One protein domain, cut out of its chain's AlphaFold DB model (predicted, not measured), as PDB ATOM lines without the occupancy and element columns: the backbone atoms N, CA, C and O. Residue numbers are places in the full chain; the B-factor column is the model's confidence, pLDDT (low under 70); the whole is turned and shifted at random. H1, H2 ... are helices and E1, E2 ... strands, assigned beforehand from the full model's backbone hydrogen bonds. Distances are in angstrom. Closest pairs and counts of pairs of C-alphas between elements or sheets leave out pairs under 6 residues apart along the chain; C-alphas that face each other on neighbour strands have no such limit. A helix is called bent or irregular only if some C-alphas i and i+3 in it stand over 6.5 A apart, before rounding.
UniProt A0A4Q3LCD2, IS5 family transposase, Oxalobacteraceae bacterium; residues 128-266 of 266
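What this domain is: This is residues 128 to 266 of the 266 residues of the protein "IS5 family transposase" of Oxalobacteraceae bacterium (UniProt A0A4Q3LCD2). A long two-stranded hairpin, E1 and E2, makes the middle, with H1 and the long H6 packed on different parts of it and H4 passing the end where E1 runs into E2. H4 runs like a beam from a small group of E3, E4, H2 and H3 at one end of the domain to a corner of H5 and H6 at the other, while H2 lies side by side with H1. The printed part has 139 residues, with six named helices and four named strands in the order E1 E2 H1 E3 H2 E4 H3 H4 H5 H6; the class is mixed, helices and strands. One sheet has the order E1, E2 and is antiparallel; the other has the order E3, E4 and is parallel. The whole is compact, with a radius of gyration of the C-alphas of 15.7 A and spans of 43 by 42 by 24 A.

Where its parts are: The larger sheet holds E1, residues 132 to 141, 27.6 A long from C-alpha 132 at (-7.054, 33.177, 16.033), and E2, residues 147 to 154, 19.7 A long. H1, residues 160 to 169, follows and is 14.4 A long. E3 has residues 176 to 178, H2 has residues 186 to 194 and is 12.0 A long, and E4 has residues 198 to 200. H3 has residues 215 to 218. H4, residues 221 to 232, is 16.8 A long and begins at C-alpha 221 at (10.533, 53.629, 23.398). H5 has residues 235 to 238. H6, residues 245 to 264, is the longest helix at 28.8 A and ends at C-alpha 264 at (29.330, 41.874, 25.189). No helix is bent or irregular.

How they stand to each other: E1 and E2 form a hairpin, antiparallel at 156 degrees, with N 138 and O 151 2.9 A apart and N 148 and O 140 2.8 A apart, within hydrogen-bond range. Residues 128 to 129 make a short antiparallel pairing with residues 132 to 133 of E1. The closest C-alphas of E2 and H1 are those of Leu 151 and Pro 162, 6.4 A apart. Those of E2 and H6 are Leu 147 and Ala 256, 5.8 A apart, and E1 and H6 are near each other, with 5 pairs of C-alphas within 10 A. Those of E1 and H4 are Cys 141 and Ile 224, 6.3 A apart. H1 and H2 touch, closest at the C-alphas of Leu 164 and Phe 188, 6.3 A, at a shallow tilt of 11 degrees, the same way. E3, H2 and E4 form a strand-helix-strand unit, two parallel neighbour strands with a helix between, and its crossover is right-handed. E3 and E4 stand at 25 degrees, with N 200 and O 177 2.8 A apart, within hydrogen-bond range. The closest C-alphas of E4 and H3 are those of Val 200 and Tyr 218, 6.6 A apart. H3 and H4 meet only through their link. With residues 230 to 231 alone, H4 touches H6, closest at the C-alphas of Leu 231 and Ala 255, 6.3 A, at a steep tilt of 62 degrees, opposite ways. H4 and H5 only just touch, and only at the corner, with 3 pairs of C-alphas within 8 A, the closest those of Lys 232 and Ala 238, 4.8 A. H5 touches H6, closest at the C-alphas of Ile 237 and Val 252, 6.6 A. H1 is apart from H4 and from H6. In H1, H2, H4 and H6 every O i to N i+4 pair is within hydrogen-bond range; H3 and H5 are too short for such a pair.

The domain as a whole: The two C-alphas farthest apart, those of Lys 208 and Ile 265, are 48.4 A apart. The printed part has no cut and ends at residue 266, the chain's last. The link from E4 to H3, residues 201 to 214, is long, and its C-alphas lie 13 to 26 A from the mean of all C-alphas. The mean pLDDT of the printed part is 91.5, and residue 266 alone is under 70.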
ATOM      1  N   ARG A 128      -7.666  32.995  22.636       89.06
ATOM      2  CA  ARG A 128      -8.440  33.312  21.428       89.06
ATOM      3  C   ARG A 128      -8.538  34.820  21.232       89.06
ATOM      4  O   ARG A 128      -9.059  35.528  22.083       89.06
ATOM      5  N   SER A 129      -8.105  35.288  20.071       84.31
ATOM      6  CA  SER A 129      -8.255  36.667  19.606       84.31
ATOM      7  C   SER A 129      -8.973  36.699  18.252       84.31
ATOM      8  O   SER A 129      -9.254  35.651  17.667       84.31
ATOM      9  N   ARG A 130      -9.225  37.896  17.707       85.75
ATOM     10  CA  ARG A 130      -9.759  38.046  16.339       85.75
ATOM     11  C   ARG A 130      -8.849  37.448  15.260       85.75
ATOM     12  O   ARG A 130      -9.350  37.051  14.220       85.75
ATOM     13  N   GLY A 131      -7.545  37.355  15.520       83.19
ATOM     14  CA  GLY A 131      -6.569  36.735  14.619       83.19
ATOM     15  C   GLY A 131      -6.364  35.234  14.849       83.19
ATOM     16  O   GLY A 131      -5.410  34.675  14.322       83.19
ATOM     17  N   GLY A 132      -7.205  34.584  15.661       88.50
ATOM     18  CA  GLY A 132      -7.054  33.177  16.033       88.50
ATOM     19  C   GLY A 132      -6.382  32.974  17.391       88.50
ATOM     20  O   GLY A 132      -6.406  33.854  18.260       88.50
ATOM     21  N   LEU A 133      -5.836  31.772  17.597       89.88
ATOM     22  CA  LEU A 133      -5.145  31.388  18.829       89.88
ATOM     23  C   LEU A 133      -3.733  31.968  18.851       89.88
ATOM     24  O   LEU A 133      -2.957  31.753  17.928       89.88
ATOM     25  N   GLY A 134      -3.390  32.666  19.927       90.31
ATOM     26  CA  GLY A 134      -2.076  33.274  20.065       90.31
ATOM     27  C   GLY A 134      -1.649  33.484  21.507       90.31
ATOM     28  O   GLY A 134      -2.390  33.220  22.461       90.31
ATOM     29  N   THR A 135      -0.431  33.993  21.635       92.12
ATOM     30  CA  THR A 135       0.246  34.272  22.899       92.12
ATOM     31  C   THR A 135       0.940  35.604  22.801       92.12
ATOM     32  O   THR A 135       1.542  35.934  21.782       92.12
ATOM     33  N   LYS A 136       0.850  36.369  23.878       91.31
ATOM     34  CA  LYS A 136       1.568  37.617  24.053       91.31
ATOM     35  C   LYS A 136       2.820  37.359  24.871       91.31
ATOM     36  O   LYS A 136       2.776  36.646  25.872       91.31
ATOM     37  N   ILE A 137       3.910  37.988  24.457       93.88
ATOM     38  CA  ILE A 137       5.089  38.165  25.295       93.88
ATOM     39  C   ILE A 137       4.989  39.578  25.860       93.88
ATOM     40  O   ILE A 137       4.944  40.545  25.102       93.88
ATOM     41  N   VAL A 138       4.929  39.693  27.181       93.62
ATOM     42  CA  VAL A 138       5.012  40.971  27.893       93.62
ATOM     43  C   VAL A 138       6.383  41.012  28.538       93.62
ATOM     44  O   VAL A 138       6.735  40.078  29.246       93.62
ATOM     45  N   GLY A 139       7.179  42.038  28.265       93.56
ATOM     46  CA  GLY A 139       8.584  42.063  28.662       93.56
ATOM     47  C   GLY A 139       9.039  43.425  29.148       93.56
ATOM     48  O   GLY A 139       8.480  44.448  28.757       93.56
ATOM     49  N   VAL A 140      10.077  43.419  29.979       93.88
ATOM     50  CA  VAL A 140      10.791  44.622  30.409       93.88
ATOM     51  C   VAL A 140      12.167  44.631  29.772       93.88
ATOM     52  O   VAL A 140      12.853  43.609  29.740       93.88
ATOM     53  N   CYS A 141      12.563  45.793  29.260       93.31
ATOM     54  CA  CYS A 141      13.875  46.013  28.671       93.31
ATOM     55  C   CYS A 141      14.684  47.006  29.508       93.31
ATOM     56  O   CYS A 141      14.109  47.864  30.179       93.31
ATOM     57  N   ASP A 142      16.008  46.911  29.437       92.06
ATOM     58  CA  ASP A 142      16.908  47.907  30.014       92.06
ATOM     59  C   ASP A 142      17.014  49.174  29.139       92.06
ATOM     60  O   ASP A 142      16.427  49.279  28.057       92.06
ATOM     61  N   ALA A 143      17.808  50.147  29.593       91.50
ATOM     62  CA  ALA A 143      18.054  51.394  28.865       91.50
ATOM     63  C   ALA A 143      18.827  51.211  27.541       91.50
ATOM     64  O   ALA A 143      18.859  52.136  26.732       91.50
ATOM     65  N   ALA A 144      19.430  50.043  27.296       90.81
ATOM     66  CA  ALA A 144      20.058  49.691  26.023       90.81
ATOM     67  C   ALA A 144      19.086  48.963  25.072       90.81
ATOM     68  O   ALA A 144      19.424  48.696  23.918       90.81
ATOM     69  N   GLY A 145      17.863  48.668  25.526       92.62
ATOM     70  CA  GLY A 145      16.867  47.927  24.763       92.62
ATOM     71  C   GLY A 145      17.118  46.424  24.744       92.62
ATOM     72  O   GLY A 145      16.809  45.793  23.738       92.62
ATOM     73  N   ARG A 146      17.698  45.847  25.802       92.44
ATOM     74  CA  ARG A 146      17.871  44.397  25.983       92.44
ATOM     75  C   ARG A 146      16.796  43.852  26.912       92.44
ATOM     76  O   ARG A 146      16.509  44.464  27.939       92.44
ATOM     77  N   LEU A 147      16.224  42.696  26.581       94.25
ATOM     78  CA  LEU A 147      15.180  42.067  27.394       94.25
ATOM     79  C   LEU A 147      15.753  41.583  28.737       94.25
ATOM     80  O   LEU A 147      16.681  40.776  28.751       94.25
ATOM     81  N   VAL A 148      15.192  42.059  29.849       92.44
ATOM     82  CA  VAL A 148      15.607  41.724  31.225       92.44
ATOM     83  C   VAL A 148      14.758  40.591  31.795       92.44
ATOM     84  O   VAL A 148      15.292  39.616  32.318       92.44
ATOM     85  N   ASP A 149      13.437  40.712  31.687       92.31
ATOM     86  CA  ASP A 149      12.474  39.704  32.138       92.31
ATOM     87  C   ASP A 149      11.229  39.746  31.243       92.31
ATOM     88  O   ASP A 149      10.946  40.761  30.595       92.31
ATOM     89  N   PHE A 150      10.486  38.644  31.190       94.44
ATOM     90  CA  PHE A 150       9.235  38.561  30.448       94.44
ATOM     91  C   PHE A 150       8.251  37.562  31.060       94.44
ATOM     92  O   PHE A 150       8.601  36.636  31.788       94.44
ATOM     93  N   LEU A 151       6.983  37.747  30.715       93.25
ATOM     94  CA  LEU A 151       5.883  36.851  31.019       93.25
ATOM     95  C   LEU A 151       5.142  36.502  29.734       93.25
ATOM     96  O   LEU A 151       4.945  37.342  28.852       93.25
ATOM     97  N   LEU A 152       4.697  35.253  29.657       93.31
ATOM     98  CA  LEU A 152       3.756  34.826  28.634       93.31
ATOM     99  C   LEU A 152       2.334  35.081  29.122       93.31
ATOM    100  O   LEU A 152       2.006  34.798  30.274       93.31
ATOM    101  N   ALA A 153       1.486  35.584  28.234       90.62
ATOM    102  CA  ALA A 153       0.072  35.783  28.500       90.62
ATOM    103  C   ALA A 153      -0.775  35.262  27.326       90.62
ATOM    104  O   ALA A 153      -0.334  35.323  26.175       90.62
ATOM    105  N   PRO A 154      -2.000  34.772  27.573       91.25
ATOM    106  CA  PRO A 154      -2.942  34.438  26.505       91.25
ATOM    107  C   PRO A 154      -3.166  35.599  25.521       91.25
ATOM    108  O   PRO A 154      -3.154  36.760  25.920       91.25
ATOM    109  N   GLY A 155      -3.434  35.303  24.246       88.69
ATOM    110  CA  GLY A 155      -3.617  36.308  23.188       88.69
ATOM    111  C   GLY A 155      -4.636  37.422  23.487       88.69
ATOM    112  O   GLY A 155      -4.402  38.570  23.122       88.69
ATOM    113  N   GLN A 156      -5.739  37.130  24.184       89.75
ATOM    114  CA  GLN A 156      -6.731  38.136  24.606       89.75
ATOM    115  C   GLN A 156      -6.374  38.883  25.895       89.75
ATOM    116  O   GLN A 156      -7.085  39.811  26.277       89.75
ATOM    117  N   ALA A 157      -5.342  38.448  26.616       89.25
ATOM    118  CA  ALA A 157      -5.038  38.987  27.929       89.25
ATOM    119  C   ALA A 157      -4.613  40.460  27.840       89.25
ATOM    120  O   ALA A 157      -3.918  40.892  26.909       89.25
ATOM    121  N   HIS A 158      -5.039  41.224  28.843       88.75
ATOM    122  CA  HIS A 158      -4.620  42.605  29.019       88.75
ATOM    123  C   HIS A 158      -3.200  42.655  29.599       88.75
ATOM    124  O   HIS A 158      -2.868  41.907  30.517       88.75
ATOM    125  N   GLU A 159      -2.366  43.560  29.091       89.31
ATOM    126  CA  GLU A 159      -0.935  43.623  29.426       89.31
ATOM    127  C   GLU A 159      -0.645  44.245  30.797       89.31
ATOM    128  O   GLU A 159       0.439  44.057  31.340       89.31
ATOM    129  N   LEU A 160      -1.610  44.947  31.399       90.38
ATOM    130  CA  LEU A 160      -1.424  45.611  32.696       90.38
ATOM    131  C   LEU A 160      -1.009  44.643  33.814       90.38
ATOM    132  O   LEU A 160      -0.032  44.903  34.506       90.38
ATOM    133  N   ALA A 161      -1.721  43.528  33.986       89.44
ATOM    134  CA  ALA A 161      -1.435  42.567  35.054       89.44
ATOM    135  C   ALA A 161      -0.018  41.953  34.963       89.44
ATOM    136  O   ALA A 161       0.715  41.997  35.958       89.44
ATOM    137  N   PRO A 162       0.430  41.432  33.800       90.19
ATOM    138  CA  PRO A 162       1.810  40.976  33.667       90.19
ATOM    139  C   PRO A 162       2.822  42.125  33.782       90.19
ATOM    140  O   PRO A 162       3.884  41.916  34.361       90.19
ATOM    141  N   SER A 163       2.498  43.340  33.330       91.94
ATOM    142  CA  SER A 163       3.397  44.499  33.471       91.94
ATOM    143  C   SER A 163       3.641  44.872  34.934       91.94
ATOM    144  O   SER A 163       4.787  45.077  35.320       91.94
ATOM    145  N   LEU A 164       2.598  44.885  35.772       92.25
ATOM    146  CA  LEU A 164       2.727  45.089  37.224       92.25
ATOM    147  C   LEU A 164       3.577  43.992  37.876       92.25
ATOM    148  O   LEU A 164       4.431  44.256  38.716       92.25
ATOM    149  N   THR A 165       3.375  42.744  37.451       91.31
ATOM    150  CA  THR A 165       4.154  41.610  37.961       91.31
ATOM    151  C   THR A 165       5.635  41.751  37.618       91.31
ATOM    152  O   THR A 165       6.485  41.511  38.472       91.31
ATOM    153  N   LEU A 166       5.952  42.146  36.383       91.44
ATOM    154  CA  LEU A 166       7.328  42.381  35.945       91.44
ATOM    155  C   LEU A 166       7.964  43.561  36.679       91.44
ATOM    156  O   LEU A 166       9.118  43.471  37.084       91.44
ATOM    157  N   LEU A 167       7.197  44.627  36.909       91.12
ATOM    158  CA  LEU A 167       7.645  45.798  37.653       91.12
ATOM    159  C   LEU A 167       8.123  45.413  39.064       91.12
ATOM    160  O   LEU A 167       9.228  45.769  39.461       91.12
ATOM    161  N   HIS A 168       7.352  44.586  39.775       89.44
ATOM    162  CA  HIS A 168       7.712  44.087  41.110       89.44
ATOM    163  C   HIS A 168       8.869  43.076  41.127       89.44
ATOM    164  O   HIS A 168       9.425  42.792  42.191       89.44
ATOM    165  N   ARG A 169       9.229  42.505  39.973       89.56
ATOM    166  CA  ARG A 169      10.355  41.571  39.832       89.56
ATOM    167  C   ARG A 169      11.676  42.257  39.527       89.56
ATOM    168  O   ARG A 169      12.705  41.578  39.554       89.56
ATOM    169  N   LEU A 170      11.662  43.560  39.248       86.88
ATOM    170  CA  LEU A 170      12.884  44.285  38.947       86.88
ATOM    171  C   LEU A 170      13.872  44.192  40.121       86.88
ATOM    172  O   LEU A 170      13.478  44.349  41.283       86.88
ATOM    173  N   PRO A 171      15.152  43.885  39.837       77.56
ATOM    174  CA  PRO A 171      16.165  43.749  40.876       77.56
ATOM    175  C   PRO A 171      16.391  45.085  41.589       77.56
ATOM    176  O   PRO A 171      16.404  45.112  42.824       77.56
ATOM    177  N   ASP A 172      16.448  46.156  40.794       80.88
ATOM    178  CA  ASP A 172      16.743  47.526  41.192       80.88
ATOM    179  C   ASP A 172      15.659  48.476  40.676       80.88
ATOM    180  O   ASP A 172      15.038  48.231  39.636       80.88
ATOM    181  N   ALA A 173      15.444  49.572  41.401       82.62
ATOM    182  CA  ALA A 173      14.515  50.614  40.992       82.62
ATOM    183  C   ALA A 173      15.150  51.500  39.902       82.62
ATOM    184  O   ALA A 173      16.162  52.156  40.168       82.62
ATOM    185  N   PRO A 174      14.591  51.549  38.679       89.88
ATOM    186  CA  PRO A 174      15.061  52.472  37.654       89.88
ATOM    187  C   PRO A 174      14.613  53.902  37.976       89.88
ATOM    188  O   PRO A 174      13.606  54.110  38.640       89.88
ATOM    189  N   PHE A 175      15.301  54.907  37.437       92.56
ATOM    190  CA  PHE A 175      14.870  56.300  37.609       92.56
ATOM    191  C   PHE A 175      13.644  56.646  36.738       92.56
ATOM    192  O   PHE A 175      12.737  57.347  37.179       92.56
ATOM    193  N   TRP A 176      13.577  56.108  35.514       93.69
ATOM    194  CA  TRP A 176      12.450  56.274  34.589       93.69
ATOM    195  C   TRP A 176      11.857  54.915  34.212       93.69
ATOM    196  O   TRP A 176      12.600  53.991  33.879       93.69
ATOM    197  N   VAL A 177      10.528  54.814  34.175       94.88
ATOM    198  CA  VAL A 177       9.817  53.643  33.633       94.88
ATOM    199  C   VAL A 177       8.984  54.074  32.439       94.88
ATOM    200  O   VAL A 177       7.994  54.790  32.586       94.88
ATOM    201  N   LEU A 178       9.383  53.622  31.252       95.12
ATOM    202  CA  LEU A 178       8.631  53.834  30.020       95.12
ATOM    203  C   LEU A 178       7.671  52.666  29.811       95.12
ATOM    204  O   LEU A 178       8.080  51.508  29.892       95.12
ATOM    205  N   ALA A 179       6.417  52.965  29.486       93.88
ATOM    206  CA  ALA A 179       5.449  51.941  29.111       93.88
ATOM    207  C   ALA A 179       4.503  52.435  28.016       93.88
ATOM    208  O   ALA A 179       4.368  53.636  27.770       93.88
ATOM    209  N   ASP A 180       3.845  51.487  27.350       91.12
ATOM    210  CA  ASP A 180       2.807  51.807  26.378       91.12
ATOM    211  C   ASP A 180       1.558  52.373  27.074       91.12
ATOM    212  O   ASP A 180       1.301  52.112  28.248       91.12
ATOM    213  N   MET A 181       0.717  53.070  26.318       91.44
ATOM    214  CA  MET A 181      -0.600  53.563  26.725       91.44
ATOM    215  C   MET A 181      -1.528  52.444  27.241       91.44
ATOM    216  O   MET A 181      -2.464  52.697  28.001       91.44
ATOM    217  N   ALA A 182      -1.282  51.179  26.881       86.88
ATOM    218  CA  ALA A 182      -1.969  50.035  27.488       86.88
ATOM    219  C   ALA A 182      -1.751  49.959  29.018       86.88
ATOM    220  O   ALA A 182      -2.637  49.507  29.745       86.88
ATOM    221  N   CYS A 183      -0.621  50.481  29.507       88.81
ATOM    222  CA  CYS A 183      -0.272  50.609  30.922       88.81
ATOM    223  C   CYS A 183      -0.735  51.936  31.550       88.81
ATOM    224  O   CYS A 183      -0.381  52.212  32.695       88.81
ATOM    225  N   ASP A 184      -1.527  52.753  30.841       91.50
ATOM    226  CA  ASP A 184      -2.148  53.967  31.387       91.50
ATOM    227  C   ASP A 184      -3.234  53.595  32.408       91.50
ATOM    228  O   ASP A 184      -4.432  53.524  32.120       91.50
ATOM    229  N   ALA A 185      -2.777  53.254  33.607       91.62
ATOM    230  CA  ALA A 185      -3.586  52.876  34.745       91.62
ATOM    231  C   ALA A 185      -2.995  53.490  36.013       91.62
ATOM    232  O   ALA A 185      -1.780  53.476  36.226       91.62
ATOM    233  N   ARG A 186      -3.877  53.959  36.902       92.31
ATOM    234  CA  ARG A 186      -3.478  54.533  38.192       92.31
ATOM    235  C   ARG A 186      -2.618  53.565  39.006       92.31
ATOM    236  O   ARG A 186      -1.620  53.997  39.558       92.31
ATOM    237  N   ALA A 187      -2.972  52.277  39.029       91.94
ATOM    238  CA  ALA A 187      -2.208  51.252  39.745       91.94
ATOM    239  C   ALA A 187      -0.755  51.162  39.249       91.94
ATOM    240  O   ALA A 187       0.166  51.229  40.049       91.94
ATOM    241  N   PHE A 188      -0.545  51.133  37.928       93.69
ATOM    242  CA  PHE A 188       0.797  51.082  37.342       93.69
ATOM    243  C   PHE A 188       1.631  52.305  37.714       93.69
ATOM    244  O   PHE A 188       2.760  52.174  38.173       93.69
ATOM    245  N   ARG A 189       1.064  53.506  37.572       94.62
ATOM    246  CA  ARG A 189       1.775  54.739  37.927       94.62
ATOM    247  C   ARG A 189       2.068  54.836  39.425       94.62
ATOM    248  O   ARG A 189       3.141  55.310  39.791       94.62
ATOM    249  N   SER A 190       1.146  54.389  40.277       94.75
ATOM    250  CA  SER A 190       1.357  54.317  41.726       94.75
ATOM    251  C   SER A 190       2.499  53.371  42.088       94.75
ATOM    252  O   SER A 190       3.361  53.768  42.862       94.75
ATOM    253  N   ASP A 191       2.552  52.176  41.497       93.75
ATOM    254  CA  ASP A 191       3.599  51.190  41.795       93.75
ATOM    255  C   ASP A 191       4.973  51.672  41.310       93.75
ATOM    256  O   ASP A 191       5.966  51.554  42.025       93.75
ATOM    257  N   VAL A 192       5.033  52.320  40.141       94.75
ATOM    258  CA  VAL A 192       6.262  52.968  39.652       94.75
ATOM    259  C   VAL A 192       6.748  54.032  40.645       94.75
ATOM    260  O   VAL A 192       7.917  54.032  41.029       94.75
ATOM    261  N   ARG A 193       5.851  54.901  41.124       95.12
ATOM    262  CA  ARG A 193       6.190  55.928  42.125       95.12
ATOM    263  C   ARG A 193       6.593  55.333  43.469       95.12
ATOM    264  O   ARG A 193       7.501  55.856  44.101       95.12
ATOM    265  N   ALA A 194       5.952  54.247  43.895       93.75
ATOM    266  CA  ALA A 194       6.282  53.553  45.138       93.75
ATOM    267  C   ALA A 194       7.705  52.970  45.119       93.75
ATOM    268  O   ALA A 194       8.321  52.815  46.170       93.75
ATOM    269  N   MET A 195       8.253  52.702  43.931       90.69
ATOM    270  CA  MET A 195       9.656  52.327  43.746       90.69
ATOM    271  C   MET A 195      10.605  53.529  43.602       90.69
ATOM    272  O   MET A 195      11.770  53.332  43.279       90.69
ATOM    273  N   ASN A 196      10.144  54.763  43.837       92.94
ATOM    274  CA  ASN A 196      10.893  56.005  43.600       92.94
ATOM    275  C   ASN A 196      11.318  56.212  42.135       92.94
ATOM    276  O   ASN A 196      12.321  56.868  41.857       92.94
ATOM    277  N   ALA A 197      10.541  55.670  41.197       93.50
ATOM    278  CA  ALA A 197      10.735  55.855  39.768       93.50
ATOM    279  C   ALA A 197       9.703  56.836  39.195       93.50
ATOM    280  O   ALA A 197       8.611  57.025  39.743       93.50
ATOM    281  N   ILE A 198      10.020  57.441  38.051       95.06
ATOM    282  CA  ILE A 198       9.119  58.365  37.358       95.06
ATOM    283  C   ILE A 198       8.422  57.632  36.197       95.06
ATOM    284  O   ILE A 198       9.101  57.157  35.277       95.06
ATOM    285  N   PRO A 199       7.076  57.533  36.197       95.44
ATOM    286  CA  PRO A 199       6.342  56.903  35.106       95.44
ATOM    287  C   PRO A 199       6.292  57.816  33.877       95.44
ATOM    288  O   PRO A 199       5.838  58.954  33.954       95.44
ATOM    289  N   VAL A 200       6.691  57.285  32.722       95.75
ATOM    290  CA  VAL A 200       6.579  57.935  31.409       95.75
ATOM    291  C   VAL A 200       5.652  57.089  30.551       95.75
ATOM    292  O   VAL A 200       6.075  56.187  29.827       95.75
ATOM    293  N   VAL A 201       4.356  57.355  30.694       94.69
ATOM    294  CA  VAL A 201       3.286  56.592  30.046       94.69
ATOM    295  C   VAL A 201       2.332  57.570  29.373       94.69
ATOM    296  O   VAL A 201       1.760  58.411  30.077       94.69
ATOM    297  N   PRO A 202       2.128  57.484  28.047       94.38
ATOM    298  CA  PRO A 202       1.145  58.309  27.363       94.38
ATOM    299  C   PRO A 202      -0.239  58.103  27.967       94.38
ATOM    300  O   PRO A 202      -0.650  56.973  28.225       94.38
ATOM    301  N   SER A 203      -0.962  59.200  28.157       93.94
ATOM    302  CA  SER A 203      -2.343  59.138  28.624       93.94
ATOM    303  C   SER A 203      -3.281  58.809  27.459       93.94
ATOM    304  O   SER A 203      -3.073  59.272  26.335       93.94
ATOM    305  N   ARG A 204      -4.329  58.023  27.716       89.62
ATOM    306  CA  ARG A 204      -5.375  57.724  26.728       89.62
ATOM    307  C   ARG A 204      -6.102  58.993  26.286       89.62
ATOM    308  O   ARG A 204      -6.245  59.961  27.036       89.62
ATOM    309  N   ARG A 205      -6.602  58.985  25.046       87.12
ATOM    310  CA  ARG A 205      -7.454  60.072  24.543       87.12
ATOM    311  C   ARG A 205      -8.698  60.197  25.428       87.12
ATOM    312  O   ARG A 205      -9.339  59.194  25.724       87.12
ATOM    313  N   GLY A 206      -9.029  61.421  25.834       85.69
ATOM    314  CA  GLY A 206     -10.183  61.700  26.697       85.69
ATOM    315  C   GLY A 206      -9.932  61.520  28.200       85.69
ATOM    316  O   GLY A 206     -10.859  61.686  28.989       85.69
ATOM    317  N   THR A 207      -8.700  61.216  28.626       87.50
ATOM    318  CA  THR A 207      -8.342  61.227  30.052       87.50
ATOM    319  C   THR A 207      -8.485  62.642  30.617       87.50
ATOM    320  O   THR A 207      -7.846  63.572  30.132       87.50
ATOM    321  N   LYS A 208      -9.306  62.802  31.667       86.31
ATOM    322  CA  LYS A 208      -9.613  64.107  32.292       86.31
ATOM    323  C   LYS A 208      -8.376  64.826  32.837       86.31
ATOM    324  O   LYS A 208      -8.316  66.047  32.814       86.31
ATOM    325  N   GLN A 209      -7.420  64.062  33.360       86.50
ATOM    326  CA  GLN A 209      -6.177  64.567  33.936       86.50
ATOM    327  C   GLN A 209      -5.010  63.772  33.344       86.50
ATOM    328  O   GLN A 209      -4.617  62.748  33.907       86.50
ATOM    329  N   PRO A 210      -4.518  64.158  32.153       87.25
ATOM    330  CA  PRO A 210      -3.368  63.506  31.557       87.25
ATOM    331  C   PRO A 210      -2.123  63.814  32.389       87.25
ATOM    332  O   PRO A 210      -1.901  64.952  32.802       87.25
ATOM    333  N   GLU A 211      -1.299  62.800  32.628       89.12
ATOM    334  CA  GLU A 211      -0.031  63.003  33.326       89.12
ATOM    335  C   GLU A 211       1.102  63.340  32.347       89.12
ATOM    336  O   GLU A 211       1.030  62.955  31.171       89.12
ATOM    337  N   PRO A 212       2.158  64.034  32.817       89.50
ATOM    338  CA  PRO A 212       3.295  64.396  31.985       89.50
ATOM    339  C   PRO A 212       3.962  63.174  31.349       89.50
ATOM    340  O   PRO A 212       4.359  62.230  32.027       89.50
ATOM    341  N   CYS A 213       4.147  63.228  30.032       93.19
ATOM    342  CA  CYS A 213       4.933  62.262  29.273       93.19
ATOM    343  C   CYS A 213       5.933  63.043  28.408       93.19
ATOM    344  O   CYS A 213       5.606  63.421  27.278       93.19
ATOM    345  N   PRO A 214       7.124  63.379  28.940       93.94
ATOM    346  CA  PRO A 214       8.081  64.205  28.219       93.94
ATOM    347  C   PRO A 214       8.578  63.503  26.951       93.94
ATOM    348  O   PRO A 214       9.159  62.418  27.015       93.94
ATOM    349  N   ALA A 215       8.394  64.145  25.794       94.00
ATOM    350  CA  ALA A 215       8.713  63.556  24.490       94.00
ATOM    351  C   ALA A 215      10.185  63.116  24.370       94.00
ATOM    352  O   ALA A 215      10.482  62.076  23.780       94.00
ATOM    353  N   TYR A 216      11.110  63.869  24.976       94.06
ATOM    354  CA  TYR A 216      12.542  63.566  24.939       94.06
ATOM    355  C   TYR A 216      12.919  62.288  25.702       94.06
ATOM    356  O   TYR A 216      13.896  61.647  25.329       94.06
ATOM    357  N   ILE A 217      12.159  61.890  26.728       94.19
ATOM    358  CA  ILE A 217      12.324  60.574  27.360       94.19
ATOM    359  C   ILE A 217      11.552  59.535  26.558       94.19
ATOM    360  O   ILE A 217      12.101  58.493  26.211       94.19
ATOM    361  N   TYR A 218      10.305  59.829  26.188       94.75
ATOM    362  CA  TYR A 218       9.437  58.860  25.528       94.75
ATOM    363  C   TYR A 218       9.971  58.371  24.166       94.75
ATOM    364  O   TYR A 218       9.725  57.225  23.794       94.75
ATOM    365  N   ARG A 219      10.808  59.157  23.467       94.62
ATOM    366  CA  ARG A 219      11.532  58.714  22.251       94.62
ATOM    367  C   ARG A 219      12.360  57.438  22.460       94.62
ATOM    368  O   ARG A 219      12.588  56.686  21.514       94.62
ATOM    369  N   HIS A 220      12.803  57.169  23.692       93.94
ATOM    370  CA  HIS A 220      13.566  55.968  24.029       93.94
ATOM    371  C   HIS A 220      12.722  54.683  23.942       93.94
ATOM    372  O   HIS A 220      13.299  53.599  23.901       93.94
ATOM    373  N   ARG A 221      11.390  54.771  23.770       93.81
ATOM    374  CA  ARG A 221      10.533  53.629  23.398       93.81
ATOM    375  C   ARG A 221      11.032  52.904  22.139       93.81
ATOM    376  O   ARG A 221      10.911  51.684  22.066       93.81
ATOM    377  N   ASN A 222      11.687  53.601  21.207       94.81
ATOM    378  CA  ASN A 222      12.319  52.980  20.035       94.81
ATOM    379  C   ASN A 222      13.335  51.872  20.409       94.81
ATOM    380  O   ASN A 222      13.558  50.932  19.652       94.81
ATOM    381  N   LEU A 223      13.975  51.943  21.580       94.50
ATOM    382  CA  LEU A 223      14.864  50.873  22.055       94.50
ATOM    383  C   LEU A 223      14.088  49.591  22.383       94.50
ATOM    384  O   LEU A 223      14.530  48.501  22.028       94.50
ATOM    385  N   ILE A 224      12.905  49.733  22.987       93.25
ATOM    386  CA  ILE A 224      11.987  48.624  23.274       93.25
ATOM    387  C   ILE A 224      11.476  48.025  21.958       93.25
ATOM    388  O   ILE A 224      11.481  46.811  21.784       93.25
ATOM    389  N   GLU A 225      11.093  48.860  20.992       94.56
ATOM    390  CA  GLU A 225      10.628  48.395  19.677       94.56
ATOM    391  C   GLU A 225      11.717  47.626  18.929       94.56
ATOM    392  O   GLU A 225      11.465  46.532  18.426       94.56
ATOM    393  N   ARG A 226      12.959  48.124  18.952       95.31
ATOM    394  CA  ARG A 226      14.108  47.397  18.404       95.31
ATOM    395  C   ARG A 226      14.358  46.072  19.123       95.31
ATOM    396  O   ARG A 226      14.729  45.113  18.453       95.31
ATOM    397  N   CYS A 227      14.157  45.991  20.442       94.81
ATOM    398  CA  CYS A 227      14.227  44.722  21.174       94.81
ATOM    399  C   CYS A 227      13.235  43.704  20.605       94.81
ATOM    400  O   CYS A 227      13.604  42.573  20.284       94.81
ATOM    401  N   TRP A 228      11.977  44.114  20.427       94.62
ATOM    402  CA  TRP A 228      10.946  43.247  19.862       94.62
ATOM    403  C   TRP A 228      11.238  42.852  18.418       94.62
ATOM    404  O   TRP A 228      11.008  41.699  18.061       94.62
ATOM    405  N   SER A 229      11.776  43.762  17.602       95.69
ATOM    406  CA  SER A 229      12.204  43.445  16.238       95.69
ATOM    407  C   SER A 229      13.271  42.351  16.225       95.69
ATOM    408  O   SER A 229      13.087  41.353  15.535       95.69
ATOM    409  N   ARG A 230      14.314  42.459  17.063       94.56
ATOM    410  CA  ARG A 230      15.375  41.437  17.160       94.56
ATOM    411  C   ARG A 230      14.858  40.084  17.645       94.56
ATOM    412  O   ARG A 230      15.273  39.043  17.148       94.56
ATOM    413  N   LEU A 231      13.908  40.076  18.582       94.00
ATOM    414  CA  LEU A 231      13.246  38.836  19.006       94.00
ATOM    415  C   LEU A 231      12.439  38.203  17.861       94.00
ATOM    416  O   LEU A 231      12.441  36.981  17.707       94.00
ATOM    417  N   LYS A 232      11.778  39.027  17.043       92.38
ATOM    418  CA  LYS A 232      10.928  38.591  15.925       92.38
ATOM    419  C   LYS A 232      11.692  38.199  14.661       92.38
ATOM    420  O   LYS A 232      11.103  37.535  13.814       92.38
ATOM    421  N   GLU A 233      12.983  38.510  14.545       95.12
ATOM    422  CA  GLU A 233      13.847  37.955  13.485       95.12
ATOM    423  C   GLU A 233      13.815  36.419  13.481       95.12
ATOM    424  O   GLU A 233      13.956  35.772  12.442       95.12
ATOM    425  N   ARG A 234      13.576  35.808  14.648       94.25
ATOM    426  CA  ARG A 234      13.416  34.362  14.771       94.25
ATOM    427  C   ARG A 234      11.978  33.968  14.514       94.25
ATOM    428  O   ARG A 234      11.107  34.137  15.370       94.25
ATOM    429  N   ARG A 235      11.754  33.334  13.363       95.06
ATOM    430  CA  ARG A 235      10.431  32.861  12.939       95.06
ATOM    431  C   ARG A 235       9.730  32.014  14.005       95.06
ATOM    432  O   ARG A 235       8.565  32.264  14.283       95.06
ATOM    433  N   ALA A 236      10.453  31.107  14.670       94.19
ATOM    434  CA  ALA A 236       9.899  30.267  15.738       94.19
ATOM    435  C   ALA A 236       9.258  31.077  16.886       94.19
ATOM    436  O   ALA A 236       8.232  30.666  17.424       94.19
ATOM    437  N   ILE A 237       9.821  32.248  17.214       94.69
ATOM    438  CA  ILE A 237       9.288  33.154  18.239       94.69
ATOM    439  C   ILE A 237       8.129  33.974  17.677       94.69
ATOM    440  O   ILE A 237       7.075  34.050  18.309       94.69
ATOM    441  N   ALA A 238       8.318  34.564  16.494       93.44
ATOM    442  CA  ALA A 238       7.349  35.466  15.874       93.44
ATOM    443  C   ALA A 238       5.984  34.805  15.637       93.44
ATOM    444  O   ALA A 238       4.955  35.437  15.862       93.44
ATOM    445  N   THR A 239       5.971  33.541  15.213       90.31
ATOM    446  CA  THR A 239       4.736  32.798  14.919       90.31
ATOM    447  C   THR A 239       4.358  31.776  15.986       90.31
ATOM    448  O   THR A 239       3.341  31.118  15.823       90.31
ATOM    449  N   ARG A 240       5.155  31.629  17.056       92.06
ATOM    450  CA  ARG A 240       5.052  30.554  18.061       92.06
ATOM    451  C   ARG A 240       4.911  29.163  17.419       92.06
ATOM    452  O   ARG A 240       3.813  28.647  17.238       92.06
ATOM    453  N   TYR A 241       6.038  28.525  17.114       92.94
ATOM    454  CA  TYR A 241       6.042  27.117  16.678       92.94
ATOM    455  C   TYR A 241       5.933  26.126  17.840       92.94
ATOM    456  O   TYR A 241       5.494  24.992  17.656       92.94
ATOM    457  N   ASP A 242       6.300  26.557  19.043       92.81
ATOM    458  CA  ASP A 242       6.281  25.716  20.229       92.81
ATOM    459  C   ASP A 242       4.859  25.456  20.735       92.81
ATOM    460  O   ASP A 242       4.080  26.375  21.026       92.81
ATOM    461  N   LYS A 243       4.546  24.170  20.918       90.12
ATOM    462  CA  LYS A 243       3.271  23.728  21.490       90.12
ATOM    463  C   LYS A 243       3.153  24.139  22.954       90.12
ATOM    464  O   LYS A 243       2.117  24.674  23.346       90.12
ATOM    465  N   THR A 244       4.209  23.928  23.742       91.69
ATOM    466  CA  THR A 244       4.173  24.182  25.184       91.69
ATOM    467  C   THR A 244       4.645  25.591  25.535       91.69
ATOM    468  O   THR A 244       5.549  26.141  24.899       91.69
ATOM    469  N   ALA A 245       4.061  26.182  26.577       91.06
ATOM    470  CA  ALA A 245       4.488  27.479  27.100       91.06
ATOM    471  C   ALA A 245       5.938  27.447  27.603       91.06
ATOM    472  O   ALA A 245       6.653  28.435  27.470       91.06
ATOM    473  N   ILE A 246       6.377  26.310  28.150       91.75
ATOM    474  CA  ILE A 246       7.743  26.125  28.654       91.75
ATOM    475  C   ILE A 246       8.746  26.169  27.500       91.75
ATOM    476  O   ILE A 246       9.706  26.933  27.576       91.75
ATOM    477  N   SER A 247       8.514  25.410  26.422       93.19
ATOM    478  CA  SER A 247       9.400  25.428  25.252       93.19
ATOM    479  C   SER A 247       9.412  26.801  24.586       93.19
ATOM    480  O   SER A 247      10.483  27.321  24.278       93.19
ATOM    481  N   TYR A 248       8.246  27.449  24.470       94.38
ATOM    482  CA  TYR A 248       8.164  28.804  23.926       94.38
ATOM    483  C   TYR A 248       8.948  29.816  24.773       94.38
ATOM    484  O   TYR A 248       9.751  30.588  24.245       94.38
ATOM    485  N   ALA A 249       8.771  29.789  26.098       94.25
ATOM    486  CA  ALA A 249       9.520  30.639  27.019       94.25
ATOM    487  C   ALA A 249      11.027  30.359  26.940       94.25
ATOM    488  O   ALA A 249      11.817  31.299  26.904       94.25
ATOM    489  N   ALA A 250      11.442  29.093  26.849       94.56
ATOM    490  CA  ALA A 250      12.844  28.731  26.667       94.56
ATOM    491  C   ALA A 250      13.413  29.316  25.362       94.56
ATOM    492  O   ALA A 250      14.496  29.901  25.377       94.56
ATOM    493  N   GLY A 251      12.664  29.254  24.257       95.38
ATOM    494  CA  GLY A 251      13.050  29.870  22.986       95.38
ATOM    495  C   GLY A 251      13.248  31.386  23.093       95.38
ATOM    496  O   GLY A 251      14.262  31.916  22.629       95.38
ATOM    497  N   VAL A 252      12.326  32.084  23.765       95.69
ATOM    498  CA  VAL A 252      12.436  33.530  24.036       95.69
ATOM    499  C   VAL A 252      13.636  33.838  24.937       95.69
ATOM    500  O   VAL A 252      14.400  34.755  24.640       95.69
ATOM    501  N   ALA A 253      13.857  33.049  25.989       95.25
ATOM    502  CA  ALA A 253      14.985  33.204  26.906       95.25
ATOM    503  C   ALA A 253      16.339  33.010  26.204       95.25
ATOM    504  O   ALA A 253      17.258  33.808  26.397       95.25
ATOM    505  N   ILE A 254      16.458  31.999  25.336       95.50
ATOM    506  CA  ILE A 254      17.652  31.777  24.506       95.50
ATOM    507  C   ILE A 254      17.855  32.960  23.554       95.50
ATOM    508  O   ILE A 254      18.985  33.393  23.320       95.50
ATOM    509  N   ALA A 255      16.775  33.518  23.001       95.06
ATOM    510  CA  ALA A 255      16.869  34.685  22.134       95.06
ATOM    511  C   ALA A 255      17.342  35.942  22.833       95.06
ATOM    512  O   ALA A 255      18.276  36.573  22.336       95.06
ATOM    513  N   ALA A 256      16.774  36.240  23.995       94.44
ATOM    514  CA  ALA A 256      17.252  37.310  24.848       94.44
ATOM    515  C   ALA A 256      18.727  37.099  25.213       94.44
ATOM    516  O   ALA A 256      19.543  37.983  24.989       94.44
ATOM    517  N   SER A 257      19.108  35.906  25.675       94.62
ATOM    518  CA  SER A 257      20.486  35.611  26.099       94.62
ATOM    519  C   SER A 257      21.507  35.821  24.976       94.62
ATOM    520  O   SER A 257      22.555  36.425  25.188       94.62
ATOM    521  N   LEU A 258      21.190  35.382  23.757       93.25
ATOM    522  CA  LEU A 258      22.047  35.617  22.592       93.25
ATOM    523  C   LEU A 258      22.135  37.103  22.216       93.25
ATOM    524  O   LEU A 258      23.185  37.542  21.755       93.25
ATOM    525  N   ASP A 259      21.064  37.878  22.412       91.38
ATOM    526  CA  ASP A 259      21.094  39.335  22.228       91.38
ATOM    527  C   ASP A 259      22.053  39.999  23.228       91.38
ATOM    528  O   ASP A 259      22.897  40.800  22.836       91.38
ATOM    529  N   TRP A 260      22.012  39.582  24.498       92.25
ATOM    530  CA  TRP A 260      22.961  40.029  25.521       92.25
ATOM    531  C   TRP A 260      24.408  39.685  25.156       92.25
ATOM    532  O   TRP A 260      25.266  40.567  25.180       92.25
ATOM    533  N   ILE A 261      24.683  38.443  24.747       93.56
ATOM    534  CA  ILE A 261      26.036  37.997  24.371       93.56
ATOM    535  C   ILE A 261      26.583  38.812  23.194       93.56
ATOM    536  O   ILE A 261      27.724  39.267  23.242       93.56
ATOM    537  N   LYS A 262      25.766  39.077  22.166       88.25
ATOM    538  CA  LYS A 262      26.173  39.913  21.023       88.25
ATOM    539  C   LYS A 262      26.613  41.316  21.442       88.25
ATOM    540  O   LYS A 262      27.473  41.892  20.785       88.25
ATOM    541  N   THR A 263      26.029  41.869  22.507       81.06
ATOM    542  CA  THR A 263      26.426  43.188  23.026       81.06
ATOM    543  C   THR A 263      27.696  43.168  23.865       81.06
ATOM    544  O   THR A 263      28.288  44.221  24.039       81.06
ATOM    545  N   LEU A 264      28.114  42.008  24.380       83.00
ATOM    546  CA  LEU A 264      29.330  41.874  25.189       83.00
ATOM    547  C   LEU A 264      30.593  41.653  24.348       83.00
ATOM    548  O   LEU A 264      31.690  41.897  24.833       83.00
ATOM    549  N   ILE A 265      30.439  41.148  23.123       85.44
ATOM    550  CA  ILE A 265      31.555  40.809  22.221       85.44
ATOM    551  C   ILE A 265      31.923  41.986  21.295       85.44
ATOM    552  O   ILE A 265      32.955  41.951  20.630       85.44
ATOM    553  N   ARG A 266      31.081  43.021  21.231       60.44
ATOM    554  CA  ARG A 266      31.352  44.257  20.485       60.44
ATOM    555  C   ARG A 266      32.086  45.267  21.343       60.44
ATOM    556  O   ARG A 266      32.947  45.959  20.764       60.44
TER     557      ARG A 266